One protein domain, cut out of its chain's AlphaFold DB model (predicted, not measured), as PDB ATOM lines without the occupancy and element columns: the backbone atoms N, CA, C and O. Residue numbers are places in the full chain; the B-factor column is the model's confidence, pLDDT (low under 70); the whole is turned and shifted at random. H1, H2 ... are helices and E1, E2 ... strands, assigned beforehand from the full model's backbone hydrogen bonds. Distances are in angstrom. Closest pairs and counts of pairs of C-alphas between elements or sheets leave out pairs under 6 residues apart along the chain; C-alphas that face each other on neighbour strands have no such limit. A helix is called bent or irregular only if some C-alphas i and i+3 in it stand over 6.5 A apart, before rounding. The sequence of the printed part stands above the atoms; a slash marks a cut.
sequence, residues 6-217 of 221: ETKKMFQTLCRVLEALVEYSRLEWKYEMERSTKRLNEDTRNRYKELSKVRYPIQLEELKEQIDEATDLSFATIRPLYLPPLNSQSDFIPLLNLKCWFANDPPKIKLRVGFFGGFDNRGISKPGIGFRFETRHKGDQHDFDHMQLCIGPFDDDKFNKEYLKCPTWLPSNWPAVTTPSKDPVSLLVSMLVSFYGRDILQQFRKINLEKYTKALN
ATOM      1  N   GLU A   6     108.512 104.093 144.378       94.06
ATOM      2  CA  GLU A   6     107.713 105.310 144.557       94.06
ATOM      3  C   GLU A   6     107.832 105.841 145.987       94.06
ATOM      4  O   GLU A   6     107.995 107.049 146.172       94.06
ATOM      5  N   THR A   7     107.862 104.964 146.989       95.44
ATOM      6  CA  THR A   7     108.129 105.332 148.388       95.44
ATOM      7  C   THR A   7     109.513 105.960 148.553       95.44
ATOM      8  O   THR A   7     109.637 107.011 149.187       95.44
ATOM      9  N   LYS A   8     110.551 105.405 147.911       95.75
ATOM     10  CA  LYS A   8     111.898 106.015 147.893       95.75
ATOM     11  C   LYS A   8     111.883 107.417 147.284       95.75
ATOM     12  O   LYS A   8     112.434 108.352 147.861       95.75
ATOM     13  N   LYS A   9     111.217 107.586 146.141       96.19
ATOM     14  CA  LYS A   9     111.077 108.884 145.463       96.19
ATOM     15  C   LYS A   9     110.289 109.893 146.303       96.19
ATOM     16  O   LYS A   9     110.597 111.086 146.298       96.19
ATOM     17  N   MET A  10     109.277 109.427 147.028       96.31
ATOM     18  CA  MET A  10     108.484 110.248 147.937       96.31
ATOM     19  C   MET A  10     109.324 110.733 149.121       96.31
ATOM     20  O   MET A  10     109.310 111.927 149.408       96.31
ATOM     21  N   PHE A  11     110.114 109.846 149.734       97.50
ATOM     22  CA  PHE A  11     111.064 110.208 150.787       97.50
ATOM     23  C   PHE A  11     112.081 111.246 150.294       97.50
ATOM     24  O   PHE A  11     112.212 112.311 150.887       97.50
ATOM     25  N   GLN A  12     112.707 111.010 149.135       97.31
ATOM     26  CA  GLN A  12     113.631 111.971 148.517       97.31
ATOM     27  C   GLN A  12     112.973 113.331 148.253       97.31
ATOM     28  O   GLN A  12     113.601 114.375 148.420       97.31
ATOM     29  N   THR A  13     111.701 113.340 147.845       97.81
ATOM     30  CA  THR A  13     110.963 114.591 147.643       97.81
ATOM     31  C   THR A  13     110.733 115.314 148.968       97.81
ATOM     32  O   THR A  13     110.963 116.519 149.030       97.81
ATOM     33  N   LEU A  14     110.339 114.596 150.029       98.00
ATOM     34  CA  LEU A  14     110.197 115.161 151.373       98.00
ATOM     35  C   LEU A  14     111.509 115.810 151.833       98.00
ATOM     36  O   LEU A  14     111.501 116.978 152.211       98.00
ATOM     37  N   CYS A  15     112.629 115.087 151.737       98.06
ATOM     38  CA  CYS A  15     113.959 115.576 152.104       98.06
ATOM     39  C   CYS A  15     114.310 116.875 151.371       98.06
ATOM     40  O   CYS A  15     114.631 117.870 152.013       98.06
ATOM     41  N   ARG A  16     114.135 116.918 150.045       98.00
ATOM     42  CA  ARG A  16     114.400 118.126 149.244       98.00
ATOM     43  C   ARG A  16     113.528 119.315 149.653       98.00
ATOM     44  O   ARG A  16     113.990 120.453 149.607       98.00
ATOM     45  N   VAL A  17     112.269 119.075 150.032       97.94
ATOM     46  CA  VAL A  17     111.384 120.138 150.540       97.94
ATOM     47  C   VAL A  17     111.884 120.649 151.890       97.94
ATOM     48  O   VAL A  17     111.920 121.860 152.090       97.94
ATOM     49  N   LEU A  18     112.304 119.760 152.795       97.94
ATOM     50  CA  LEU A  18     112.840 120.137 154.106       97.94
ATOM     51  C   LEU A  18     114.148 120.927 153.989       97.94
ATOM     52  O   LEU A  18     114.290 121.951 154.651       97.94
ATOM     53  N   GLU A  19     115.065 120.509 153.117       97.75
ATOM     54  CA  GLU A  19     116.307 121.236 152.831       97.75
ATOM     55  C   GLU A  19     116.025 122.660 152.339       97.75
ATOM     56  O   GLU A  19     116.522 123.633 152.911       97.75
ATOM     57  N   ALA A  20     115.165 122.791 151.323       97.69
ATOM     58  CA  ALA A  20     114.775 124.089 150.782       97.69
ATOM     59  C   ALA A  20     114.074 124.962 151.835       97.69
ATOM     60  O   ALA A  20     114.286 126.173 151.883       97.69
ATOM     61  N   LEU A  21     113.257 124.356 152.701       97.75
ATOM     62  CA  LEU A  21     112.557 125.046 153.780       97.75
ATOM     63  C   LEU A  21     113.521 125.559 154.856       97.75
ATOM     64  O   LEU A  21     113.367 126.696 155.297       97.75
ATOM     65  N   VAL A  22     114.510 124.758 155.264       97.31
ATOM     66  CA  VAL A  22     115.542 125.174 156.228       97.31
ATOM     67  C   VAL A  22     116.374 126.316 155.658       97.31
ATOM     68  O   VAL A  22     116.585 127.320 156.341       97.31
ATOM     69  N   GLU A  23     116.803 126.209 154.400       96.81
ATOM     70  CA  GLU A  23     117.574 127.267 153.750       96.81
ATOM     71  C   GLU A  23     116.771 128.570 153.643       96.81
ATOM     72  O   GLU A  23     117.253 129.625 154.063       96.81
ATOM     73  N   TYR A  24     115.532 128.490 153.149       96.75
ATOM     74  CA  TYR A  24     114.638 129.641 153.032       96.75
ATOM     75  C   TYR A  24     114.362 130.285 154.396       96.75
ATOM     76  O   TYR A  24     114.535 131.490 154.561       96.75
ATOM     77  N   SER A  25     114.015 129.481 155.403       96.75
ATOM     78  CA  SER A  25     113.749 129.964 156.758       96.75
ATOM     79  C   SER A  25     114.956 130.675 157.369       96.75
ATOM     80  O   SER A  25     114.823 131.770 157.918       96.75
ATOM     81  N   ARG A  26     116.158 130.107 157.220       96.00
ATOM     82  CA  ARG A  26     117.401 130.722 157.707       96.00
ATOM     83  C   ARG A  26     117.631 132.096 157.079       96.00
ATOM     84  O   ARG A  26     118.023 133.026 157.783       96.00
ATOM     85  N   LEU A  27     117.411 132.222 155.769       95.06
ATOM     86  CA  LEU A  27     117.558 133.493 155.057       95.06
ATOM     87  C   LEU A  27     116.524 134.520 155.522       95.06
ATOM     88  O   LEU A  27     116.902 135.655 155.803       95.06
ATOM     89  N   GLU A  28     115.264 134.118 155.674       94.81
ATOM     90  CA  GLU A  28     114.188 134.994 156.142       94.81
ATOM     91  C   GLU A  28     114.430 135.491 157.571       94.81
ATOM     92  O   GLU A  28     114.364 136.693 157.824       94.81
ATOM     93  N   TRP A  29     114.782 134.604 158.509       94.62
ATOM     94  CA  TRP A  29     115.105 135.012 159.878       94.62
ATOM     95  C   TRP A  29     116.331 135.919 159.924       94.62
ATOM     96  O   TRP A  29     116.312 136.931 160.620       94.62
ATOM     97  N   LYS A  30     117.385 135.617 159.157       93.94
ATOM     98  CA  LYS A  30     118.558 136.496 159.065       93.94
ATOM     99  C   LYS A  30     118.169 137.885 158.551       93.94
ATOM    100  O   LYS A  30     118.507 138.885 159.184       93.94
ATOM    101  N   TYR A  31     117.435 137.937 157.440       93.06
ATOM    102  CA  TYR A  31     116.965 139.175 156.828       93.06
ATOM    103  C   TYR A  31     116.147 140.009 157.811       93.06
ATOM    104  O   TYR A  31     116.413 141.200 157.995       93.06
ATOM    105  N   GLU A  32     115.191 139.366 158.484       91.62
ATOM    106  CA  GLU A  32     114.362 140.026 159.473       91.62
ATOM    107  C   GLU A  32     115.200 140.604 160.597       91.62
ATOM    108  O   GLU A  32     115.068 141.794 160.878       91.62
ATOM    109  N   MET A  33     116.082 139.803 161.196       91.19
ATOM    110  CA  MET A  33     116.878 140.185 162.360       91.19
ATOM    111  C   MET A  33     117.887 141.301 162.064       91.19
ATOM    112  O   MET A  33     118.063 142.169 162.916       91.19
ATOM    113  N   GLU A  34     118.503 141.322 160.879       89.75
ATOM    114  CA  GLU A  34     119.529 142.309 160.510       89.75
ATOM    115  C   GLU A  34     118.947 143.655 160.068       89.75
ATOM    116  O   GLU A  34     119.468 144.706 160.435       89.75
ATOM    117  N   ARG A  35     117.869 143.654 159.275       80.50
ATOM    118  CA  ARG A  35     117.363 144.885 158.642       80.50
ATOM    119  C   ARG A  35     116.313 145.632 159.450       80.50
ATOM    120  O   ARG A  35     115.813 146.650 158.980       80.50
ATOM    121  N   SER A  36     115.971 145.134 160.637       69.56
ATOM    122  CA  SER A  36     114.912 145.689 161.486       69.56
ATOM    123  C   SER A  36     113.649 146.045 160.690       69.56
ATOM    124  O   SER A  36     113.120 147.154 160.764       69.56
ATOM    125  N   THR A  37     113.204 145.116 159.836       72.31
ATOM    126  CA  THR A  37     112.004 145.334 159.027       72.31
ATOM    127  C   THR A  37     110.793 145.566 159.935       72.31
ATOM    128  O   THR A  37     110.708 145.011 161.034       72.31
ATOM    129  N   LYS A  38     109.818 146.339 159.440       74.19
ATOM    130  CA  LYS A  38     108.535 146.563 160.122       74.19
ATOM    131  C   LYS A  38     107.673 145.294 160.233       74.19
ATOM    132  O   LYS A  38     106.634 145.367 160.880       74.19
ATOM    133  N   ARG A  39     108.062 144.164 159.614       84.50
ATOM    134  CA  ARG A  39     107.305 142.904 159.690       84.50
ATOM    135  C   ARG A  39     107.375 142.324 161.098       84.50
ATOM    136  O   ARG A  39     106.333 142.064 161.676       84.50
ATOM    137  N   LEU A  40     108.569 142.162 161.669       88.19
ATOM    138  CA  LEU A  40     108.719 141.670 163.044       88.19
ATOM    139  C   LEU A  40     108.857 142.813 164.047       88.19
ATOM    140  O   LEU A  40     109.799 143.605 163.960       88.19
ATOM    141  N   ASN A  41     107.983 142.839 165.055       88.25
ATOM    142  CA  ASN A  41     108.154 143.724 166.205       88.25
ATOM    143  C   ASN A  41     109.348 143.303 167.082       88.25
ATOM    144  O   ASN A  41     109.889 142.198 166.977       88.25
ATOM    145  N   GLU A  42     109.777 144.224 167.944       88.69
ATOM    146  CA  GLU A  42     110.908 144.023 168.852       88.69
ATOM    147  C   GLU A  42     110.697 142.824 169.785       88.69
ATOM    148  O   GLU A  42     111.612 142.019 169.977       88.69
ATOM    149  N   ASP A  43     109.474 142.639 170.272       90.12
ATOM    150  CA  ASP A  43     109.112 141.540 171.162       90.12
ATOM    151  C   ASP A  43     109.325 140.171 170.515       90.12
ATOM    152  O   ASP A  43     109.916 139.276 171.123       90.12
ATOM    153  N   THR A  44     108.916 140.005 169.258       91.25
ATOM    154  CA  THR A  44     109.122 138.755 168.513       91.25
ATOM    155  C   THR A  44     110.602 138.520 168.240       91.25
ATOM    156  O   THR A  44     111.090 137.400 168.381       91.25
ATOM    157  N   ARG A  45     111.368 139.567 167.922       92.31
ATOM    158  CA  ARG A  45     112.827 139.459 167.732       92.31
ATOM    159  C   ARG A  45     113.529 139.028 169.017       92.31
ATOM    160  O   ARG A  45     114.420 138.178 168.983       92.31
ATOM    161  N   ASN A  46     113.134 139.599 170.151       91.69
ATOM    162  CA  ASN A  46     113.670 139.237 171.460       91.69
ATOM    163  C   ASN A  46     113.292 137.803 171.828       91.69
ATOM    164  O   ASN A  46     114.155 137.035 172.258       91.69
ATOM    165  N   ARG A  47     112.047 137.408 171.552       92.38
ATOM    166  CA  ARG A  47     111.589 136.035 171.750       92.38
ATOM    167  C   ARG A  47     112.354 135.040 170.881       92.38
ATOM    168  O   ARG A  47     112.750 133.992 171.377       92.38
ATOM    169  N   TYR A  48     112.639 135.380 169.626       94.19
ATOM    170  CA  TYR A  48     113.453 134.552 168.736       94.19
ATOM    171  C   TYR A  48     114.862 134.357 169.292       94.19
ATOM    172  O   TYR A  48     115.343 133.227 169.374       94.19
ATOM    173  N   LYS A  49     115.511 135.436 169.752       93.69
ATOM    174  CA  LYS A  49     116.835 135.352 170.386       93.69
ATOM    175  C   LYS A  49     116.819 134.444 171.614       93.69
ATOM    176  O   LYS A  49     117.740 133.655 171.785       93.69
ATOM    177  N   GLU A  50     115.802 134.540 172.465       92.75
ATOM    178  CA  GLU A  50     115.661 133.675 173.640       92.75
ATOM    179  C   GLU A  50     115.445 132.209 173.245       92.75
ATOM    180  O   GLU A  50     116.208 131.342 173.670       92.75
ATOM    181  N   LEU A  51     114.468 131.938 172.373       93.44
ATOM    182  CA  LEU A  51     114.175 130.590 171.891       93.44
ATOM    183  C   LEU A  51     115.395 129.952 171.230       93.44
ATOM    184  O   LEU A  51     115.702 128.803 171.528       93.44
ATOM    185  N   SER A  52     116.146 130.700 170.420       94.06
ATOM    186  CA  SER A  52     117.336 130.198 169.722       94.06
ATOM    187  C   SER A  52     118.487 129.792 170.653       94.06
ATOM    188  O   SER A  52     119.334 128.996 170.253       94.06
ATOM    189  N   LYS A  53     118.510 130.285 171.902       92.94
ATOM    190  CA  LYS A  53     119.492 129.870 172.922       92.94
ATOM    191  C   LYS A  53     119.140 128.521 173.542       92.94
ATOM    192  O   LYS A  53     120.032 127.777 173.929       92.94
ATOM    193  N   VAL A  54     117.846 128.222 173.653       91.88
ATOM    194  CA  VAL A  54     117.327 127.005 174.301       91.88
ATOM    195  C   VAL A  54     117.106 125.893 173.277       91.88
ATOM    196  O   VAL A  54     117.411 124.725 173.513       91.88
ATOM    197  N   ARG A  55     116.589 126.263 172.108       91.75
ATOM    198  CA  ARG A  55     116.372 125.418 170.938       91.75
ATOM    199  C   ARG A  55     117.058 126.055 169.749       91.75
ATOM    200  O   ARG A  55     116.454 126.846 169.028       91.75
ATOM    201  N   TYR A  56     118.320 125.699 169.564       91.88
ATOM    202  CA  TYR A  56     119.095 126.175 168.429       91.88
ATOM    203  C   TYR A  56     118.434 125.751 167.104       91.88
ATOM    204  O   TYR A  56     118.068 124.576 166.980       91.88
ATOM    205  N   PRO A  57     118.259 126.671 166.135       92.00
ATOM    206  CA  PRO A  57     117.757 126.320 164.815       92.00
ATOM    207  C   PRO A  57     118.655 125.268 164.165       92.00
ATOM    208  O   PRO A  57     119.867 125.469 164.074       92.00
ATOM    209  N   ILE A  58     118.063 124.161 163.710       93.31
ATOM    210  CA  ILE A  58     118.801 123.146 162.953       93.31
ATOM    211  C   ILE A  58     119.470 123.785 161.729       93.31
ATOM    212  O   ILE A  58     118.846 124.568 161.006       93.31
ATOM    213  N   GLN A  59     120.746 123.478 161.515       94.56
ATOM    214  CA  GLN A  59     121.454 123.899 160.310       94.56
ATOM    215  C   GLN A  59     121.183 122.926 159.160       94.56
ATOM    216  O   GLN A  59     120.837 121.768 159.379       94.56
ATOM    217  N   LEU A  60     121.354 123.391 157.919       95.81
ATOM    218  CA  LEU A  60     121.123 122.557 156.735       95.81
ATOM    219  C   LEU A  60     122.001 121.299 156.745       95.81
ATOM    220  O   LEU A  60     121.540 120.217 156.398       95.81
ATOM    221  N   GLU A  61     123.241 121.443 157.199       96.62
ATOM    222  CA  GLU A  61     124.215 120.356 157.207       96.62
ATOM    223  C   GLU A  61     123.860 119.315 158.277       96.62
ATOM    224  O   GLU A  61     123.854 118.127 157.984       96.62
ATOM    225  N   GLU A  62     123.397 119.757 159.451       95.31
ATOM    226  CA  GLU A  62     122.875 118.868 160.502       95.31
ATOM    227  C   GLU A  62     121.602 118.124 160.060       95.31
ATOM    228  O   GLU A  62     121.347 117.001 160.493       95.31
ATOM    229  N   LEU A  63     120.764 118.752 159.225       96.88
ATOM    230  CA  LEU A  63     119.596 118.089 158.643       96.88
ATOM    231  C   LEU A  63     120.021 117.018 157.632       96.88
ATOM    232  O   LEU A  63     119.455 115.930 157.644       96.88
ATOM    233  N   LYS A  64     120.999 117.315 156.769       97.06
ATOM    234  CA  LYS A  64     121.523 116.345 155.796       97.06
ATOM    235  C   LYS A  64     122.153 115.147 156.486       97.06
ATOM    236  O   LYS A  64     121.824 114.031 156.118       97.06
ATOM    237  N   GLU A  65     122.948 115.368 157.530       96.50
ATOM    238  CA  GLU A  65     123.502 114.288 158.356       96.50
ATOM    239  C   GLU A  65     122.387 113.384 158.906       96.50
ATOM    240  O   GLU A  65     122.442 112.170 158.741       96.50
ATOM    241  N   GLN A  66     121.305 113.956 159.449       95.12
ATOM    242  CA  GLN A  66     120.150 113.170 159.921       95.12
ATOM    243  C   GLN A  66     119.420 112.410 158.802       95.12
ATOM    244  O   GLN A  66     118.848 111.349 159.054       95.12
ATOM    245  N   ILE A  67     119.395 112.954 157.584       96.00
ATOM    246  CA  ILE A  67     118.813 112.288 156.412       96.00
ATOM    247  C   ILE A  67     119.724 111.151 155.936       96.00
ATOM    248  O   ILE A  67     119.217 110.086 155.586       96.00
ATOM    249  N   ASP A  68     121.038 111.351 155.940       95.75
ATOM    250  CA  ASP A  68     122.030 110.357 155.526       95.75
ATOM    251  C   ASP A  68     122.119 109.199 156.535       95.75
ATOM    252  O   ASP A  68     122.280 108.041 156.148       95.75
ATOM    253  N   GLU A  69     121.930 109.488 157.825       95.56
ATOM    254  CA  GLU A  69     121.820 108.501 158.909       95.56
ATOM    255  C   GLU A  69     120.436 107.825 158.983       95.56
ATOM    256  O   GLU A  69     120.219 106.921 159.802       95.56
ATOM    257  N   ALA A  70     119.477 108.228 158.139       94.69
ATOM    258  CA  ALA A  70     118.125 107.689 158.168       94.69
ATOM    259  C   ALA A  70     118.130 106.181 157.882       94.69
ATOM    260  O   ALA A  70     118.489 105.712 156.800       94.69
ATOM    261  N   THR A  71     117.648 105.400 158.845       92.62
ATOM    262  CA  THR A  71     117.529 103.946 158.709       92.62
ATOM    263  C   THR A  71     116.136 103.604 158.199       92.62
ATOM    264  O   THR A  71     115.150 104.165 158.673       92.62
ATOM    265  N   ASP A  72     116.029 102.718 157.207       92.38
ATOM    266  CA  ASP A  72     114.745 102.322 156.607       92.38
ATOM    267  C   ASP A  72     113.873 103.522 156.177       92.38
ATOM    268  O   ASP A  72     112.657 103.553 156.387       92.38
ATOM    269  N   LEU A  73     114.510 104.550 155.599       95.19
ATOM    270  CA  LEU A  73     113.861 105.808 155.191       95.19
ATOM    271  C   LEU A  73     113.070 106.467 156.339       95.19
ATOM    272  O   LEU A  73     111.970 107.004 156.157       95.19
ATOM    273  N   SER A  74     113.609 106.369 157.551       95.69
ATOM    274  CA  SER A  74     112.986 106.860 158.771       95.69
ATOM    275  C   SER A  74     113.970 107.727 159.540       95.69
ATOM    276  O   SER A  74     115.108 107.329 159.772       95.69
ATOM    277  N   PHE A  75     113.520 108.906 159.956       95.75
ATOM    278  CA  PHE A  75     114.280 109.772 160.848       95.75
ATOM    279  C   PHE A  75     113.340 110.665 161.661       95.75
ATOM    280  O   PHE A  75     112.147 110.809 161.370       95.75
ATOM    281  N   ALA A  76     113.891 111.252 162.714       95.31
ATOM    282  CA  ALA A  76     113.239 112.254 163.534       95.31
ATOM    283  C   ALA A  76     114.172 113.448 163.663       95.31
ATOM    284  O   ALA A  76     115.370 113.273 163.872       95.31
ATOM    285  N   THR A  77     113.623 114.652 163.569       93.25
ATOM    286  CA  THR A  77     114.425 115.859 163.724       93.25
ATOM    287  C   THR A  77     114.866 115.982 165.176       93.25
ATOM    288  O   THR A  77     114.028 116.118 166.068       93.25
ATOM    289  N   ILE A  78     116.177 115.939 165.428       88.44
ATOM    290  CA  ILE A  78     116.743 116.038 166.789       88.44
ATOM    291  C   ILE A  78     116.457 117.419 167.396       88.44
ATOM    292  O   ILE A  78     116.264 117.573 168.603       88.44
ATOM    293  N   ARG A  79     116.420 118.443 166.539       90.50
ATOM    294  CA  ARG A  79     116.100 119.827 166.886       90.50
ATOM    295  C   ARG A  79     114.935 120.317 166.038       90.50
ATOM    296  O   ARG A  79     114.776 119.856 164.909       90.50
ATOM    297  N   PRO A  80     114.140 121.269 166.549       92.75
ATOM    298  CA  PRO A  80     113.067 121.836 165.761       92.75
ATOM    299  C   PRO A  80     113.613 122.626 164.565       92.75
ATOM    300  O   PRO A  80     114.594 123.367 164.667       92.75
ATOM    301  N   LEU A  81     112.915 122.510 163.443       96.38
ATOM    302  CA  LEU A  81     113.065 123.377 162.287       96.38
ATOM    303  C   LEU A  81     112.338 124.679 162.598       96.38
ATOM    304  O   LEU A  81     111.125 124.686 162.794       96.38
ATOM    305  N   TYR A  82     113.059 125.792 162.617       97.56
ATOM    306  CA  TYR A  82     112.400 127.091 162.605       97.56
ATOM    307  C   TYR A  82     111.767 127.250 161.232       97.56
ATOM    308  O   TYR A  82     112.458 127.122 160.222       97.56
ATOM    309  N   LEU A  83     110.462 127.486 161.181       97.56
ATOM    310  CA  LEU A  83     109.788 127.823 159.937       97.56
ATOM    311  C   LEU A  83     109.945 129.332 159.668       97.56
ATOM    312  O   LEU A  83     110.240 130.079 160.605       97.56
ATOM    313  N   PRO A  84     109.779 129.790 158.415       96.00
ATOM    314  CA  PRO A  84     109.881 131.207 158.085       96.00
ATOM    315  C   PRO A  84     108.944 132.076 158.946       96.00
ATOM    316  O   PRO A  84     107.889 131.605 159.367       96.00
ATOM    317  N   PRO A  85     109.274 133.351 159.196       94.69
ATOM    318  CA  PRO A  85     108.345 134.282 159.824       94.69
ATOM    319  C   PRO A  85     107.006 134.348 159.073       94.69
ATOM    320  O   PRO A  85     106.968 134.376 157.841       94.69
ATOM    321  N   LEU A  86     105.896 134.393 159.812       91.94
ATOM    322  CA  LEU A  86     104.558 134.501 159.225       91.94
ATOM    323  C   LEU A  86     104.321 135.921 158.699       91.94
ATOM    324  O   LEU A  86     104.627 136.901 159.377       91.94
ATOM    325  N   ASN A  87     103.715 136.039 157.515       83.38
ATOM    326  CA  ASN A  87     103.458 137.343 156.893       83.38
ATOM    327  C   ASN A  87     102.374 138.153 157.618       83.38
ATOM    328  O   ASN A  87     102.529 139.356 157.796       83.38
ATOM    329  N   SER A  88     101.280 137.506 158.024       81.44
ATOM    330  CA  SER A  88     100.116 138.155 158.649       81.44
ATOM    331  C   SER A  88     100.084 138.041 160.175       81.44
ATOM    332  O   SER A  88      99.322 138.750 160.823       81.44
ATOM    333  N   GLN A  89     100.885 137.140 160.746       84.31
ATOM    334  CA  GLN A  89     100.903 136.806 162.174       84.31
ATOM    335  C   GLN A  89     102.335 136.869 162.708       84.31
ATOM    336  O   GLN A  89     102.849 135.926 163.308       84.31
ATOM    337  N   SER A  90     102.991 137.998 162.455       85.50
ATOM    338  CA  SER A  90     104.391 138.261 162.796       85.50
ATOM    339  C   SER A  90     104.704 138.234 164.294       85.50
ATOM    340  O   SER A  90     105.866 138.323 164.659       85.50
ATOM    341  N   ASP A  91     103.687 138.123 165.149       89.25
ATOM    342  CA  ASP A  91     103.809 137.993 166.605       89.25
ATOM    343  C   ASP A  91     104.193 136.581 167.065       89.25
ATOM    344  O   ASP A  91     104.419 136.362 168.258       89.25
ATOM    345  N   PHE A  92     104.232 135.616 166.142       93.00
ATOM    346  CA  PHE A  92     104.506 134.219 166.442       93.00
ATOM    347  C   PHE A  92     105.759 133.709 165.742       93.00
ATOM    348  O   PHE A  92     106.043 134.027 164.587       93.00
ATOM    349  N   ILE A  93     106.473 132.832 166.445       95.88
ATOM    350  CA  ILE A  93     107.648 132.124 165.949       95.88
ATOM    351  C   ILE A  93     107.251 130.657 165.753       95.88
ATOM    352  O   ILE A  93     107.060 129.945 166.744       95.88
ATOM    353  N   PRO A  94     107.075 130.199 164.505       96.94
ATOM    354  CA  PRO A  94     106.690 128.825 164.217       96.94
ATOM    355  C   PRO A  94     107.900 127.876 164.240       96.94
ATOM    356  O   PRO A  94     108.860 128.047 163.491       96.94
ATOM    357  N   LEU A  95     107.841 126.838 165.075       97.50
ATOM    358  CA  LEU A  95     108.836 125.761 165.150       97.50
ATOM    359  C   LEU A  95     108.175 124.431 164.787       97.50
ATOM    360  O   LEU A  95     107.133 124.098 165.345       97.50
ATOM    361  N   LEU A  96     108.806 123.653 163.914       97.88
ATOM    362  CA  LEU A  96     108.373 122.334 163.459       97.88
ATOM    363  C   LEU A  96     109.268 121.237 164.049       97.88
ATOM    364  O   LEU A  96     110.483 121.277 163.899       97.88
ATOM    365  N   ASN A  97     108.667 120.216 164.647       96.31
ATOM    366  CA  ASN A  97     109.294 118.925 164.902       96.31
ATOM    367  C   ASN A  97     108.689 117.884 163.952       96.31
ATOM    368  O   ASN A  97     107.465 117.821 163.790       96.31
ATOM    369  N   LEU A  98     109.537 117.084 163.317       96.88
ATOM    370  CA  LEU A  98     109.145 116.110 162.310       96.88
ATOM    371  C   LEU A  98     109.651 114.722 162.692       96.88
ATOM    372  O   LEU A  98     110.792 114.548 163.111       96.88
ATOM    373  N   LYS A  99     108.797 113.720 162.488       97.25
ATOM    374  CA  LYS A  99     109.179 112.305 162.480       97.25
ATOM    375  C   LYS A  99     108.603 111.643 161.240       97.25
ATOM    376  O   LYS A  99     107.437 111.882 160.915       97.25
ATOM    377  N   CYS A 100     109.380 110.806 160.568       97.25
ATOM    378  CA  CYS A 100     108.925 110.069 159.399       97.25
ATOM    379  C   CYS A 100     109.317 108.593 159.450       97.25
ATOM    380  O   CYS A 100     110.363 108.238 159.985       97.25
ATOM    381  N   TRP A 101     108.468 107.754 158.856       97.00
ATOM    382  CA  TRP A 101     108.656 106.312 158.728       97.00
ATOM    383  C   TRP A 101     108.152 105.849 157.362       97.00
ATOM    384  O   TRP A 101     106.975 105.503 157.215       97.00
ATOM    385  N   PHE A 102     109.014 105.886 156.345       96.31
ATOM    386  CA  PHE A 102     108.613 105.551 154.974       96.31
ATOM    387  C   PHE A 102     108.656 104.053 154.671       96.31
ATOM    388  O   PHE A 102     107.996 103.629 153.735       96.31
ATOM    389  N   ALA A 103     109.344 103.235 155.471       93.62
ATOM    390  CA  ALA A 103     109.260 101.778 155.339       93.62
ATOM    391  C   ALA A 103     107.932 101.175 155.847       93.62
ATOM    392  O   ALA A 103     107.693  99.982 155.663       93.62
ATOM    393  N   ASN A 104     107.063 101.976 156.478       91.94
ATOM    394  CA  ASN A 104     105.715 101.547 156.845       91.94
ATOM    395  C   ASN A 104     104.806 101.452 155.611       91.94
ATOM    396  O   ASN A 104     104.964 102.216 154.663       91.94
ATOM    397  N   ASP A 105     103.792 100.586 155.678       89.50
ATOM    398  CA  ASP A 105     102.710 100.521 154.692       89.50
ATOM    399  C   ASP A 105     101.353 100.862 155.351       89.50
ATOM    400  O   ASP A 105     100.841 100.071 156.155       89.50
ATOM    401  N   PRO A 106     100.767 102.044 155.082       91.69
ATOM    402  CA  PRO A 106     101.304 103.120 154.242       91.69
ATOM    403  C   PRO A 106     102.445 103.909 154.928       91.69
ATOM    404  O   PRO A 106     102.538 103.892 156.165       91.69
ATOM    405  N   PRO A 107     103.270 104.656 154.160       95.00
ATOM    406  CA  PRO A 107     104.276 105.575 154.695       95.00
ATOM    407  C   PRO A 107     103.674 106.591 155.666       95.00
ATOM    408  O   PRO A 107     102.584 107.115 155.425       95.00
ATOM    409  N   LYS A 108     104.393 106.903 156.752       96.00
ATOM    410  CA  LYS A 108     103.878 107.775 157.819       96.00
ATOM    411  C   LYS A 108     104.751 108.986 158.076       96.00
ATOM    412  O   LYS A 108     105.976 108.876 158.107       96.00
ATOM    413  N   ILE A 109     104.111 110.113 158.381       97.50
ATOM    414  CA  ILE A 109     104.777 111.262 158.999       97.50
ATOM    415  C   ILE A 109     103.959 111.830 160.150       97.50
ATOM    416  O   ILE A 109     102.730 111.759 160.171       97.50
ATOM    417  N   LYS A 110     104.676 112.426 161.097       97.56
ATOM    418  CA  LYS A 110     104.134 113.235 162.181       97.56
ATOM    419  C   LYS A 110     104.816 114.587 162.146       97.56
ATOM    420  O   LYS A 110     106.025 114.676 162.347       97.56
ATOM    421  N   LEU A 111     104.028 115.624 161.907       98.06
ATOM    422  CA  LEU A 111     104.464 117.010 161.967       98.06
ATOM    423  C   LEU A 111     103.857 117.625 163.217       98.06
ATOM    424  O   LEU A 111     102.665 117.464 163.491       98.06
ATOM    425  N   ARG A 112     104.676 118.303 164.006       97.31
ATOM    426  CA  ARG A 112     104.246 119.006 165.208       97.31
ATOM    427  C   ARG A 112     104.745 120.428 165.143       97.31
ATOM    428  O   ARG A 112     105.947 120.637 165.049       97.31
ATOM    429  N   VAL A 113     103.838 121.391 165.190       97.56
ATOM    430  CA  VAL A 113     104.183 122.802 165.042       97.56
ATOM    431  C   VAL A 113     103.751 123.572 166.271       97.56
ATOM    432  O   VAL A 113     102.585 123.527 166.649       97.56
ATOM    433  N   GLY A 114     104.689 124.274 166.897       96.19
ATOM    434  CA  GLY A 114     104.404 125.242 167.950       96.19
ATOM    435  C   GLY A 114     104.547 126.659 167.422       96.19
ATOM    436  O   GLY A 114     105.572 126.993 166.838       96.19
ATOM    437  N   PHE A 115     103.532 127.483 167.647       95.81
ATOM    438  CA  PHE A 115     103.534 128.913 167.362       95.81
ATOM    439  C   PHE A 115     103.796 129.639 168.673       95.81
ATOM    440  O   PHE A 115     102.900 129.762 169.506       95.81
ATOM    441  N   PHE A 116     105.032 130.080 168.882       94.31
ATOM    442  CA  PHE A 116     105.449 130.726 170.122       94.31
ATOM    443  C   PHE A 116     105.191 132.224 170.035       94.31
ATOM    444  O   PHE A 116     105.800 132.894 169.206       94.31
ATOM    445  N   GLY A 117     104.298 132.738 170.878       90.50
ATOM    446  CA  GLY A 117     104.021 134.169 170.936       90.50
ATOM    447  C   GLY A 117     105.225 134.965 171.446       90.50
ATOM    448  O   GLY A 117     106.004 134.473 172.269       90.50
ATOM    449  N   GLY A 118     105.357 136.199 170.960       84.19
ATOM    450  CA  GLY A 118     106.259 137.209 171.514       84.19
ATOM    451  C   GLY A 118     105.864 137.638 172.933       84.19
ATOM    452  O   GLY A 118     105.150 136.941 173.649       84.19
ATOM    453  N   PHE A 119     106.310 138.811 173.353       81.50
ATOM    454  CA  PHE A 119     105.945 139.400 174.641       81.50
ATOM    455  C   PHE A 119     104.763 140.368 174.504       81.50
ATOM    456  O   PHE A 119     104.453 140.850 173.414       81.50
ATOM    457  N   ASP A 120     104.034 140.581 175.599       80.56
ATOM    458  CA  ASP A 120     103.116 141.708 175.742       80.56
ATOM    459  C   ASP A 120     103.872 142.972 176.194       80.56
ATOM    460  O   ASP A 120     105.044 142.913 176.569       80.56
ATOM    461  N   ASN A 121     103.183 144.117 176.228       76.62
ATOM    462  CA  ASN A 121     103.764 145.410 176.626       76.62
ATOM    463  C   ASN A 121     104.320 145.437 178.068       76.62
ATOM    464  O   ASN A 121     104.905 146.436 178.481       76.62
ATOM    465  N   ARG A 122     104.094 144.385 178.865       78.44
ATOM    466  CA  ARG A 122     104.589 144.229 180.240       78.44
ATOM    467  C   ARG A 122     105.766 143.249 180.315       78.44
ATOM    468  O   ARG A 122     106.199 142.918 181.416       78.44
ATOM    469  N   GLY A 123     106.264 142.762 179.176       76.19
ATOM    470  CA  GLY A 123     107.329 141.761 179.102       76.19
ATOM    471  C   GLY A 123     106.866 140.340 179.438       76.19
ATOM    472  O   GLY A 123     107.693 139.466 179.691       76.19
ATOM    473  N   ILE A 124     105.554 140.077 179.462       79.88
ATOM    474  CA  ILE A 124     105.007 138.745 179.737       79.88
ATOM    475  C   ILE A 124     104.876 137.991 178.416       79.88
ATOM    476  O   ILE A 124     104.274 138.488 177.469       79.88
ATOM    477  N   SER A 125     105.420 136.771 178.345       81.94
ATOM    478  CA  SER A 125     105.282 135.915 177.156       81.94
ATOM    479  C   SER A 125     103.805 135.703 176.832       81.94
ATOM    480  O   SER A 125     103.061 135.165 177.658       81.94
ATOM    481  N   LYS A 126     103.400 136.083 175.619       85.56
ATOM    482  CA  LYS A 126     102.088 135.771 175.059       85.56
ATOM    483  C   LYS A 126     101.944 134.248 174.952       85.56
ATOM    484  O   LYS A 126     102.935 133.558 174.682       85.56
ATOM    485  N   PRO A 127     100.734 133.714 175.176       87.75
ATOM    486  CA  PRO A 127     100.484 132.297 174.997       87.75
ATOM    487  C   PRO A 127     100.654 131.912 173.527       87.75
ATOM    488  O   PRO A 127     100.260 132.648 172.622       87.75
ATOM    489  N   GLY A 128     101.246 130.750 173.301       91.62
ATOM    490  CA  GLY A 128     101.360 130.116 172.001       91.62
ATOM    491  C   GLY A 128     100.295 129.050 171.774       91.62
ATOM    492  O   GLY A 128      99.453 128.779 172.632       91.62
ATOM    493  N   ILE A 129     100.344 128.422 170.604       92.69
ATOM    494  CA  ILE A 129      99.425 127.345 170.227       92.69
ATOM    495  C   ILE A 129     100.167 126.230 169.489       92.69
ATOM    496  O   ILE A 129     101.131 126.480 168.764       92.69
ATOM    497  N   GLY A 130      99.745 124.988 169.719       94.38
ATOM    498  CA  GLY A 130     100.317 123.802 169.095       94.38
ATOM    499  C   GLY A 130      99.375 123.178 168.073       94.38
ATOM    500  O   GLY A 130      98.163 123.126 168.277       94.38
ATOM    501  N   PHE A 131      99.954 122.655 167.000       95.50
ATOM    502  CA  PHE A 131      99.277 121.870 165.980       95.50
ATOM    503  C   PHE A 131     100.009 120.550 165.777       95.50
ATOM    504  O   PHE A 131     101.242 120.487 165.808       95.50
ATOM    505  N   ARG A 132      99.255 119.495 165.496       95.62
ATOM    506  CA  ARG A 132      99.771 118.237 164.976       95.62
ATOM    507  C   ARG A 132      99.144 117.927 163.630       95.62
ATOM    508  O   ARG A 132      97.942 118.096 163.477       95.62
ATOM    509  N   PHE A 133      99.956 117.454 162.694       97.44
ATOM    510  CA  PHE A 133      99.517 116.896 161.423       97.44
ATOM    511  C   PHE A 133     100.031 115.467 161.328       97.44
ATOM    512  O   PHE A 133     101.217 115.218 161.574       97.44
ATOM    513  N   GLU A 134      99.148 114.532 161.003       96.62
ATOM    514  CA  GLU A 134      99.475 113.109 160.962       96.62
ATOM    515  C   GLU A 134      98.844 112.452 159.740       96.62
ATOM    516  O   GLU A 134      97.700 112.730 159.378       96.62
ATOM    517  N   THR A 135      99.610 111.572 159.099       95.88
ATOM    518  CA  THR A 135      99.076 110.660 158.085       95.88
ATOM    519  C   THR A 135      98.149 109.640 158.728       95.88
ATOM    520  O   THR A 135      98.365 109.251 159.878       95.88
ATOM    521  N   ARG A 136      97.180 109.148 157.959       92.00
ATOM    522  CA  ARG A 136      96.207 108.148 158.402       92.00
ATOM    523  C   ARG A 136      96.838 106.937 159.097       92.00
ATOM    524  O   ARG A 136      97.891 106.424 158.701       92.00
ATOM    525  N   HIS A 137      96.130 106.433 160.098       85.81
ATOM    526  CA  HIS A 137      96.444 105.178 160.763       85.81
ATOM    527  C   HIS A 137      95.423 104.123 160.329       85.81
ATOM    528  O   HIS A 137      94.276 104.146 160.763       85.81
ATOM    529  N   LYS A 138      95.841 103.198 159.454       82.62
ATOM    530  CA  LYS A 138      94.963 102.146 158.923       82.62
ATOM    531  C   LYS A 138      94.325 101.346 160.065       82.62
ATOM    532  O   LYS A 138      95.050 100.774 160.880       82.62
ATOM    533  N   GLY A 139      92.994 101.282 160.087       80.25
ATOM    534  CA  GLY A 139      92.228 100.557 161.112       80.25
ATOM    535  C   GLY A 139      92.014 101.306 162.434       80.25
ATOM    536  O   GLY A 139      91.545 100.697 163.391       80.25
ATOM    537  N   ASP A 140      92.347 102.596 162.494       84.06
ATOM    538  CA  ASP A 140      92.064 103.485 163.625       84.06
ATOM    539  C   ASP A 140      90.836 104.377 163.336       84.06
ATOM    540  O   ASP A 140      90.420 104.541 162.189       84.06
ATOM    541  N   GLN A 141      90.277 105.021 164.366       81.12
ATOM    542  CA  GLN A 141      89.258 106.074 164.233       81.12
ATOM    543  C   GLN A 141      89.754 107.264 163.387       81.12
ATOM    544  O   GLN A 141      88.952 108.023 162.845       81.12
ATOM    545  N   HIS A 142      91.075 107.401 163.244       81.62
ATOM    546  CA  HIS A 142      91.759 108.390 162.416       81.62
ATOM    547  C   HIS A 142      92.376 107.768 161.148       81.62
ATOM    548  O   HIS A 142      93.542 108.010 160.819       81.62
ATOM    549  N   ASP A 143      91.596 106.982 160.397       89.81
ATOM    550  CA  ASP A 143      91.996 106.464 159.074       89.81
ATOM    551  C   ASP A 143      91.875 107.525 157.954       89.81
ATOM    552  O   ASP A 143      91.406 107.281 156.841       89.81
ATOM    553  N   PHE A 144      92.292 108.752 158.265       93.31
ATOM    554  CA  PHE A 144      92.416 109.866 157.334       93.31
ATOM    555  C   PHE A 144      93.553 110.793 157.771       93.31
ATOM    556  O   PHE A 144      93.844 110.936 158.963       93.31
ATOM    557  N   ASP A 145      94.203 111.429 156.800       95.25
ATOM    558  CA  ASP A 145      95.226 112.429 157.083       95.25
ATOM    559  C   ASP A 145      94.564 113.667 157.693       95.25
ATOM    560  O   ASP A 145      93.564 114.180 157.173       95.25
ATOM    561  N   HIS A 146      95.107 114.167 158.796       95.81
ATOM    562  CA  HIS A 146      94.413 115.175 159.586       95.81
ATOM    563  C   HIS A 146      95.345 116.161 160.273       95.81
ATOM    564  O   HIS A 146      96.545 115.936 160.430       95.81
ATOM    565  N   MET A 147      94.733 117.255 160.715       95.94
ATOM    566  CA  MET A 147      95.293 118.261 161.595       95.94
ATOM    567  C   MET A 147      94.472 118.325 162.884       95.94
ATOM    568  O   MET A 147      93.245 118.221 162.859       95.94
ATOM    569  N   GLN A 148      95.148 118.504 164.013       94.69
ATOM    570  CA  GLN A 148      94.530 118.753 165.312       94.69
ATOM    571  C   GLN A 148      95.305 119.814 166.074       94.69
ATOM    572  O   GLN A 148      96.536 119.860 166.022       94.69
ATOM    573  N   LEU A 149      94.587 120.616 166.853       93.44
ATOM    574  CA  LEU A 149      95.202 121.403 167.911       93.44
ATOM    575  C   LEU A 149      95.764 120.471 168.986       93.44
ATOM    576  O   LEU A 149      95.153 119.458 169.330       93.44
ATOM    577  N   CYS A 150      96.931 120.811 169.524       90.00
ATOM    578  CA  CYS A 150      97.536 120.071 170.621       90.00
ATOM    579  C   CYS A 150      98.136 120.998 171.679       90.00
ATOM    580  O   CYS A 150      98.706 122.053 171.394       90.00
ATOM    581  N   ILE A 151      98.023 120.563 172.931       85.44
ATOM    582  CA  ILE A 151      98.739 121.153 174.055       85.44
ATOM    583  C   ILE A 151     100.079 120.423 174.122       85.44
ATOM    584  O   ILE A 151     100.119 119.238 174.431       85.44
ATOM    585  N   GLY A 152     101.167 121.112 173.779       86.25
ATOM    586  CA  GLY A 152     102.507 120.524 173.777       86.25
ATOM    587  C   GLY A 152     102.868 119.783 172.480       86.25
ATOM    588  O   GLY A 152     102.853 118.557 172.437       86.25
ATOM    589  N   PRO A 153     103.204 120.505 171.399       88.38
ATOM    590  CA  PRO A 153     103.628 119.900 170.138       88.38
ATOM    591  C   PRO A 153     104.997 119.200 170.234       88.38
ATOM    592  O   PRO A 153     105.286 118.328 169.420       88.38
ATOM    593  N   PHE A 154     105.843 119.536 171.208       91.12
ATOM    594  CA  PHE A 154     107.167 118.920 171.358       91.12
ATOM    595  C   PHE A 154     107.143 117.784 172.384       91.12
ATOM    596  O   PHE A 154     106.368 117.836 173.326       91.12
ATOM    597  N   ASP A 155     108.029 116.793 172.257       89.06
ATOM    598  CA  ASP A 155     108.128 115.701 173.246       89.06
ATOM    599  C   ASP A 155     108.744 116.161 174.591       89.06
ATOM    600  O   ASP A 155     108.824 115.392 175.544       89.06
ATOM    601  N   ASP A 156     109.198 117.417 174.678       90.62
ATOM    602  CA  ASP A 156     109.737 118.028 175.893       90.62
ATOM    603  C   ASP A 156     108.653 118.849 176.610       90.62
ATOM    604  O   ASP A 156     108.402 120.019 176.295       90.62
ATOM    605  N   ASP A 157     108.026 118.227 177.607       88.94
ATOM    606  CA  ASP A 157     106.990 118.837 178.442       88.94
ATOM    607  C   ASP A 157     107.454 120.101 179.164       88.94
ATOM    608  O   ASP A 157     106.664 121.035 179.335       88.94
ATOM    609  N   LYS A 158     108.719 120.149 179.600       90.69
ATOM    610  CA  LYS A 158     109.261 121.328 180.278       90.69
ATOM    611  C   LYS A 158     109.324 122.487 179.291       90.69
ATOM    612  O   LYS A 158     108.821 123.568 179.593       90.69
ATOM    613  N   PHE A 159     109.854 122.244 178.095       91.06
ATOM    614  CA  PHE A 159     109.912 123.243 177.035       91.06
ATOM    615  C   PHE A 159     108.514 123.743 176.639       91.06
ATOM    616  O   PHE A 159     108.290 124.950 176.547       91.06
ATOM    617  N   ASN A 160     107.543 122.841 176.480       89.44
ATOM    618  CA  ASN A 160     106.159 123.220 176.186       89.44
ATOM    619  C   ASN A 160     105.564 124.136 177.270       89.44
ATOM    620  O   ASN A 160     104.992 125.182 176.958       89.44
ATOM    621  N   LYS A 161     105.704 123.761 178.547       87.69
ATOM    622  CA  LYS A 161     105.136 124.514 179.678       87.69
ATOM    623  C   LYS A 161     105.805 125.873 179.863       87.69
ATOM    624  O   LYS A 161     105.120 126.857 180.124       87.69
ATOM    625  N   GLU A 162     107.125 125.931 179.724       87.94
ATOM    626  CA  GLU A 162     107.911 127.138 179.985       87.94
ATOM    627  C   GLU A 162     107.836 128.138 178.825       87.94
ATOM    628  O   GLU A 162     107.709 129.340 179.066       87.94
ATOM    629  N   TYR A 163     107.850 127.658 177.576       87.62
ATOM    630  CA  TYR A 163     107.981 128.527 176.406       87.62
ATOM    631  C   TYR A 163     106.702 128.666 175.583       87.62
ATOM    632  O   TYR A 163     106.398 129.774 175.141       87.62
ATOM    633  N   LEU A 164     105.952 127.585 175.355       87.69
ATOM    634  CA  LEU A 164     104.740 127.682 174.540       87.69
ATOM    635  C   LEU A 164     103.590 128.290 175.341       87.69
ATOM    636  O   LEU A 164     102.837 129.084 174.793       87.69
ATOM    637  N   LYS A 165     103.465 127.941 176.629       86.31
ATOM    638  CA  LYS A 165     102.428 128.475 177.532       86.31
ATOM    639  C   LYS A 165     101.029 128.453 176.899       86.31
ATOM    640  O   LYS A 165     100.325 129.463 176.922       86.31
ATOM    641  N   CYS A 166     100.646 127.317 176.300       85.31
ATOM    642  CA  CYS A 166      99.313 127.156 175.714       85.31
ATOM    643  C   CYS A 166      98.233 127.592 176.718       85.31
ATOM    644  O   CYS A 166      98.339 127.238 177.899       85.31
ATOM    645  N   PRO A 167      97.196 128.328 176.282       84.44
ATOM    646  CA  PRO A 167      96.131 128.750 177.175       84.44
ATOM    647  C   PRO A 167      95.479 127.560 177.882       84.44
ATOM    648  O   PRO A 167      95.124 126.570 177.246       84.44
ATOM    649  N   THR A 168      95.274 127.675 179.194       84.06
ATOM    650  CA  THR A 168      94.701 126.602 180.026       84.06
ATOM    651  C   THR A 168      93.232 126.312 179.722       84.06
ATOM    652  O   THR A 168      92.728 125.267 180.118       84.06
ATOM    653  N   TRP A 169      92.548 127.221 179.022       83.38
ATOM    654  CA  TRP A 169      91.173 127.029 178.564       83.38
ATOM    655  C   TRP A 169      91.074 126.185 177.285       83.38
ATOM    656  O   TRP A 169      89.971 125.773 176.929       83.38
ATOM    657  N   LEU A 170      92.186 125.917 176.585       82.75
ATOM    658  CA  LEU A 170      92.162 124.995 175.452       82.75
ATOM    659  C   LEU A 170      91.873 123.574 175.965       82.75
ATOM    660  O   LEU A 170      92.563 123.112 176.876       82.75
ATOM    661  N   PRO A 171      90.897 122.851 175.391       79.69
ATOM    662  CA  PRO A 171      90.646 121.472 175.765       79.69
ATOM    663  C   PRO A 171      91.837 120.586 175.399       79.69
ATOM    664  O   PRO A 171      92.549 120.823 174.418       79.69
ATOM    665  N   SER A 172      92.031 119.529 176.186       77.31
ATOM    666  CA  SER A 172      93.060 118.512 175.947       77.31
ATOM    667  C   SER A 172      92.789 117.675 174.695       77.31
ATOM    668  O   SER A 172      93.731 117.179 174.082       77.31
ATOM    669  N   ASN A 173      91.518 117.557 174.299       79.25
ATOM    670  CA  ASN A 173      91.070 116.791 173.143       79.25
ATOM    671  C   ASN A 173      90.365 117.714 172.147       79.25
ATOM    672  O   ASN A 173      89.324 118.290 172.459       79.25
ATOM    673  N   TRP A 174      90.919 117.816 170.941       87.25
ATOM    674  CA  TRP A 174      90.321 118.545 169.828       87.25
ATOM    675  C   TRP A 174      89.889 117.581 168.720       87.25
ATOM    676  O   TRP A 174      90.610 116.615 168.440       87.25
ATOM    677  N   PRO A 175      88.742 117.825 168.061       89.62
ATOM    678  CA  PRO A 175      88.338 117.029 166.912       89.62
ATOM    679  C   PRO A 175      89.397 117.105 165.807       89.62
ATOM    680  O   PRO A 175      89.999 118.153 165.571       89.62
ATOM    681  N   ALA A 176      89.625 115.975 165.140       93.12
ATOM    682  CA  ALA A 176      90.483 115.918 163.966       93.12
ATOM    683  C   ALA A 176      89.820 116.609 162.781       93.12
ATOM    684  O   ALA A 176      88.684 116.296 162.432       93.12
ATOM    685  N   VAL A 177      90.555 117.523 162.153       93.56
ATOM    686  CA  VAL A 177      90.151 118.181 160.915       93.56
ATOM    687  C   VAL A 177      90.865 117.488 159.770       93.56
ATOM    688  O   VAL A 177      92.094 117.428 159.738       93.56
ATOM    689  N   THR A 178      90.102 116.936 158.832       94.31
ATOM    690  CA  THR A 178      90.662 116.279 157.651       94.31
ATOM    691  C   THR A 178      91.479 117.266 156.827       94.31
ATOM    692  O   THR A 178      91.079 118.410 156.613       94.31
ATOM    693  N   THR A 179      92.627 116.807 156.344       94.25
ATOM    694  CA  THR A 179      93.466 117.563 155.411       94.25
ATOM    695  C   THR A 179      93.271 117.024 153.994       94.25
ATOM    696  O   THR A 179      92.949 115.847 153.828       94.25
ATOM    697  N   PRO A 180      93.472 117.838 152.944       91.94
ATOM    698  CA  PRO A 180      93.348 117.375 151.561       91.94
ATOM    699  C   PRO A 180      94.513 116.467 151.118       91.94
ATOM    700  O   PRO A 180      94.592 116.101 149.944       91.94
ATOM    701  N   SER A 181      95.442 116.108 152.008       93.81
ATOM    702  CA  SER A 181      96.595 115.280 151.663       93.81
ATOM    703  C   SER A 181      96.215 113.824 151.406       93.81
ATOM    704  O   SER A 181      95.169 113.324 151.819       93.81
ATOM    705  N   LYS A 182      97.082 113.140 150.661       92.00
ATOM    706  CA  LYS A 182      96.939 111.715 150.333       92.00
ATOM    707  C   LYS A 182      98.163 110.893 150.714       92.00
ATOM    708  O   LYS A 182      98.079 109.665 150.723       92.00
ATOM    709  N   ASP A 183      99.270 111.569 150.988       93.88
ATOM    710  CA  ASP A 183     100.586 111.013 151.260       93.88
ATOM    711  C   ASP A 183     101.407 111.984 152.136       93.88
ATOM    712  O   ASP A 183     101.081 113.178 152.206       93.88
ATOM    713  N   PRO A 184     102.495 111.515 152.769       96.44
ATOM    714  CA  PRO A 184     103.407 112.346 153.546       96.44
ATOM    715  C   PRO A 184     103.804 113.704 152.955       96.44
ATOM    716  O   PRO A 184     103.784 114.719 153.651       96.44
ATOM    717  N   VAL A 185     104.183 113.758 151.677       97.19
ATOM    718  CA  VAL A 185     104.686 115.000 151.077       97.19
ATOM    719  C   VAL A 185     103.534 115.981 150.901       97.19
ATOM    720  O   VAL A 185     103.663 117.146 151.270       97.19
ATOM    721  N   SER A 186     102.384 115.515 150.414       96.12
ATOM    722  CA  SER A 186     101.184 116.350 150.311       96.12
ATOM    723  C   SER A 186     100.698 116.857 151.676       96.12
ATOM    724  O   SER A 186     100.182 117.970 151.740       96.12
ATOM    725  N   LEU A 187     100.914 116.122 152.776       97.25
ATOM    726  CA  LEU A 187     100.587 116.583 154.133       97.25
ATOM    727  C   LEU A 187     101.525 117.707 154.598       97.25
ATOM    728  O   LEU A 187     101.048 118.730 155.091       97.25
ATOM    729  N   LEU A 188     102.839 117.576 154.369       97.81
ATOM    730  CA  LEU A 188     103.797 118.662 154.623       97.81
ATOM    731  C   LEU A 188     103.451 119.910 153.799       97.81
ATOM    732  O   LEU A 188     103.408 121.017 154.332       97.81
ATOM    733  N   VAL A 189     103.166 119.736 152.508       96.69
ATOM    734  CA  VAL A 189     102.794 120.844 151.619       96.69
ATOM    735  C   VAL A 189     101.474 121.485 152.063       96.69
ATOM    736  O   VAL A 189     101.383 122.710 152.100       96.69
ATOM    737  N   SER A 190     100.481 120.691 152.476       96.12
ATOM    738  CA  SER A 190      99.202 121.193 153.004       96.12
ATOM    739  C   SER A 190      99.397 122.037 154.262       96.12
ATOM    740  O   SER A 190      98.786 123.098 154.380       96.12
ATOM    741  N   MET A 191     100.282 121.615 155.170       97.06
ATOM    742  CA  MET A 191     100.651 122.395 156.355       97.06
ATOM    743  C   MET A 191     101.293 123.731 155.958       97.06
ATOM    744  O   MET A 191     100.876 124.781 156.442       97.06
ATOM    745  N   LEU A 192     102.281 123.711 155.057       96.56
ATOM    746  CA  LEU A 192     102.971 124.930 154.624       96.56
ATOM    747  C   LEU A 192     102.009 125.913 153.946       96.56
ATOM    748  O   LEU A 192     102.017 127.096 154.272       96.56
ATOM    749  N   VAL A 193     101.141 125.435 153.056       94.44
ATOM    750  CA  VAL A 193     100.145 126.292 152.395       94.44
ATOM    751  C   VAL A 193      99.115 126.828 153.388       94.44
ATOM    752  O   VAL A 193      98.744 127.995 153.292       94.44
ATOM    753  N   SER A 194      98.711 126.034 154.385       93.25
ATOM    754  CA  SER A 194      97.810 126.497 155.453       93.25
ATOM    755  C   SER A 194      98.392 127.660 156.262       93.25
ATOM    756  O   SER A 194      97.645 128.519 156.717       93.25
ATOM    757  N   PHE A 195      99.715 127.706 156.447       93.94
ATOM    758  CA  PHE A 195     100.369 128.746 157.250       93.94
ATOM    759  C   PHE A 195     100.846 129.955 156.442       93.94
ATOM    760  O   PHE A 195     100.809 131.076 156.945       93.94
ATOM    761  N   TYR A 196     101.299 129.742 155.206       93.38
ATOM    762  CA  TYR A 196     101.984 130.764 154.407       93.38
ATOM    763  C   TYR A 196     101.246 131.133 153.114       93.38
ATOM    764  O   TYR A 196     101.714 131.992 152.369       93.38
ATOM    765  N   GLY A 197     100.108 130.499 152.826       92.00
ATOM    766  CA  GLY A 197      99.420 130.632 151.544       92.00
ATOM    767  C   GLY A 197     100.173 129.954 150.395       92.00
ATOM    768  O   GLY A 197     101.164 129.249 150.591       92.00
ATOM    769  N   ARG A 198      99.697 130.157 149.160       90.06
ATOM    770  CA  ARG A 198     100.286 129.539 147.952       90.06
ATOM    771  C   ARG A 198     101.695 130.041 147.636       90.06
ATOM    772  O   ARG A 198     102.467 129.311 147.019       90.06
ATOM    773  N   ASP A 199     102.045 131.246 148.072       90.44
ATOM    774  CA  ASP A 199     103.320 131.879 147.721       90.44
ATOM    775  C   ASP A 199     104.535 131.111 148.251       90.44
ATOM    776  O   ASP A 199     105.605 131.148 147.641       90.44
ATOM    777  N   ILE A 200     104.366 130.320 149.317       93.75
ATOM    778  CA  ILE A 200     105.432 129.448 149.821       93.75
ATOM    779  C   ILE A 200     105.876 128.410 148.785       93.75
ATOM    780  O   ILE A 200     107.041 128.024 148.760       93.75
ATOM    781  N   LEU A 201     104.986 127.996 147.875       93.38
ATOM    782  CA  LEU A 201     105.307 127.027 146.825       93.38
ATOM    783  C   LEU A 201     106.341 127.570 145.834       93.38
ATOM    784  O   LEU A 201     107.095 126.791 145.249       93.38
ATOM    785  N   GLN A 202     106.439 128.895 145.684       92.19
ATOM    786  CA  GLN A 202     107.439 129.526 144.822       92.19
ATOM    787  C   GLN A 202     108.868 129.241 145.309       92.19
ATOM    788  O   GLN A 202     109.784 129.117 144.489       92.19
ATOM    789  N   GLN A 203     109.047 129.041 146.621       94.00
ATOM    790  CA  GLN A 203     110.335 128.685 147.225       94.00
ATOM    791  C   GLN A 203     110.777 127.265 146.846       94.00
ATOM    792  O   GLN A 203     111.965 126.952 146.847       94.00
ATOM    793  N   PHE A 204     109.834 126.420 146.422       93.56
ATOM    794  CA  PHE A 204     110.069 125.023 146.065       93.56
ATOM    795  C   PHE A 204     109.991 124.760 144.558       93.56
ATOM    796  O   PHE A 204     109.980 123.606 144.147       93.56
ATOM    797  N   ARG A 205     109.996 125.796 143.703       90.62
ATOM    798  CA  ARG A 205     109.815 125.667 142.237       90.62
ATOM    799  C   ARG A 205     110.790 124.719 141.521       90.62
ATOM    800  O   ARG A 205     110.514 124.276 140.414       90.62
ATOM    801  N   LYS A 206     111.947 124.422 142.127       92.94
ATOM    802  CA  LYS A 206     112.945 123.465 141.601       92.94
ATOM    803  C   LYS A 206     112.617 122.001 141.943       92.94
ATOM    804  O   LYS A 206     113.337 121.086 141.537       92.94
ATOM    805  N   ILE A 207     111.570 121.775 142.730       94.94
ATOM    806  CA  ILE A 207     111.082 120.475 143.174       94.94
ATOM    807  C   ILE A 207     109.749 120.241 142.465       94.94
ATOM    808  O   ILE A 207     108.864 121.092 142.496       94.94
ATOM    809  N   ASN A 208     109.595 119.091 141.809       92.88
ATOM    810  CA  ASN A 208     108.327 118.758 141.171       92.88
ATOM    811  C   ASN A 208     107.287 118.395 142.246       92.88
ATOM    812  O   ASN A 208     107.264 117.268 142.743       92.88
ATOM    813  N   LEU A 209     106.442 119.371 142.596       93.12
ATOM    814  CA  LEU A 209     105.363 119.233 143.577       93.12
ATOM    815  C   LEU A 209     103.965 119.132 142.950       93.12
ATOM    816  O   LEU A 209     102.971 119.127 143.675       93.12
ATOM    817  N   GLU A 210     103.859 119.022 141.624       89.94
ATOM    818  CA  GLU A 210     102.573 119.042 140.912       89.94
ATOM    819  C   GLU A 210     101.628 117.939 141.418       89.94
ATOM    820  O   GLU A 210     100.477 118.196 141.779       89.94
ATOM    821  N   LYS A 211     102.145 116.713 141.579       90.31
ATOM    822  CA  LYS A 211     101.340 115.591 142.091       90.31
ATOM    823  C   LYS A 211     100.896 115.770 143.549       90.31
ATOM    824  O   LYS A 211      99.836 115.274 143.918       90.31
ATOM    825  N   TYR A 212     101.673 116.501 144.349       89.94
ATOM    826  CA  TYR A 212     101.447 116.695 145.787       89.94
ATOM    827  C   TYR A 212     100.580 117.920 146.110       89.94
ATOM    828  O   TYR A 212     100.067 118.037 147.218       89.94
ATOM    829  N   THR A 213     100.398 118.818 145.141       89.81
ATOM    830  CA  THR A 213      99.593 120.044 145.272       89.81
ATOM    831  C   THR A 213      98.201 119.909 144.660       89.81
ATOM    832  O   THR A 213      97.318 120.691 144.994       89.81
ATOM    833  N   LYS A 214      97.950 118.882 143.836       86.00
ATOM    834  CA  LYS A 214      96.670 118.677 143.132       86.00
ATOM    835  C   LYS A 214      95.434 118.753 144.033       86.00
ATOM    836  O   LYS A 214      94.405 119.276 143.620       86.00
ATOM    837  N   ALA A 215      95.513 118.219 145.250       78.38
ATOM    838  CA  ALA A 215      94.384 118.225 146.178       78.38
ATOM    839  C   ALA A 215      94.148 119.589 146.854       78.38
ATOM    840  O   ALA A 215      93.046 119.849 147.325       78.38
ATOM    841  N   LEU A 216      95.147 120.477 146.846       81.00
ATOM    842  CA  LEU A 216      95.035 121.841 147.368       81.00
ATOM    843  C   LEU A 216      94.287 122.778 146.418       81.00
ATOM    844  O   LEU A 216      93.841 123.836 146.850       81.00
ATOM    845  N   ASN A 217      94.109 122.395 145.150       76.56
ATOM    846  CA  ASN A 217      93.371 123.209 144.184       76.56
ATOM    847  C   ASN A 217      91.929 123.479 144.644       76.56
ATOM    848  O   ASN A 217      91.473 124.604 144.508       76.56
TER     849      ASN A 217
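This is residues 6 to 217 of the 221 residues of an uncharacterized protein of Thorarchaeota archaeon (strain OWC) (UniProt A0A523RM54). A five-strand sheet has H5 over one face, and from H5 a row of helices side by side, long H1 and then H3, leads toward the E1 edge. H6 crosses H1, H7 packs on H5, H2 sits by one end of E2 and E3, and H4 grazes the sheet. The printed part has 212 residues with seven named helices and five named strands, in the order H1 H2 H3 E1 E2 E3 E4 E5 H4 H5 H6 H7; its class is mixed, helices and strands. The antiparallel sheet, E1 - E2 - E3 - E4 - E5, is a meander, each strand the antiparallel neighbour of the one before. The whole is compact, with a radius of gyration of the C-alphas of 16.9 A and spans of 51 by 38 by 35 A.

Start with H1, residues 6 to 35, which with residues 10 to 14 touches H5, residues 184 to 196, at a shallow tilt of 23 degrees, the same way; the closest C-alphas, Leu 14 and Val 185, are 5.5 A apart. Its residues 15 to 23 touch H3, residues 60 to 68, at 15 degrees, a shallow tilt, opposite ways, closest at C-alphas Val 22 and Leu 60, 6.2 A. Next find the twisted sheet's hairpins: E1, residues 74 to 76, and E2, residues 92 to 101, have N 75 and O 100 at 3.2 A; E2 and E3, residues 108 to 117, have N 97 and O 112 at 2.8 A. E3 and E4, residues 129 to 134, have N 113 and O 131 at 2.8 A; E4 and E5, residues 146 to 150, have N 148 and O 132 at 2.9 A. H2, residues 42 to 54, is on the sheet; its closest C-alphas with E2 are Thr 44 and Phe 92, 6.8 A. H4, residues 157 to 164, only grazes the sheet, with C-alphas Leu 164 and Phe 116 5.4 A apart. H5 lies over E3 and E4 at a height over the sheet of 9.4 A. H6, residues 198 to 204, touches H1 about perpendicular, 76 degrees, closest at C-alphas Phe 204 and Ala 20, 6.7 A. H7, residues 210 to 217, touches H5, closest at C-alphas Tyr 212 and Ser 186, 4.5 A. Every O i to N i+4 pair is within hydrogen-bond range in H1, H3, H4 and H5; H2 has 8 of 9, H6 0 of 3 with 4 of 4 O i to N i+3 pairs, and H7 1 of 4 with 3 of 5.

Find C-alpha 6 at (107.713, 105.310, 144.557); from there H1 runs 43.1 A. E2 spans 29.2 A and E3 29.5 A, H2 19.0 A and H5 18.5 A. Irregular H7, with C-alphas 212 and 215 7.2 A apart, ends at C-alpha 217, (93.371, 123.209, 144.184).

The C-alphas farthest apart, Glu 6 and Arg 122, are 52.9 A apart. The printed part has no cut, and its long links are E1 to E2, E3 to E4, E4 to E5 and H4 to H5. Look for low confidence at residue 36, the one printed residue under 70.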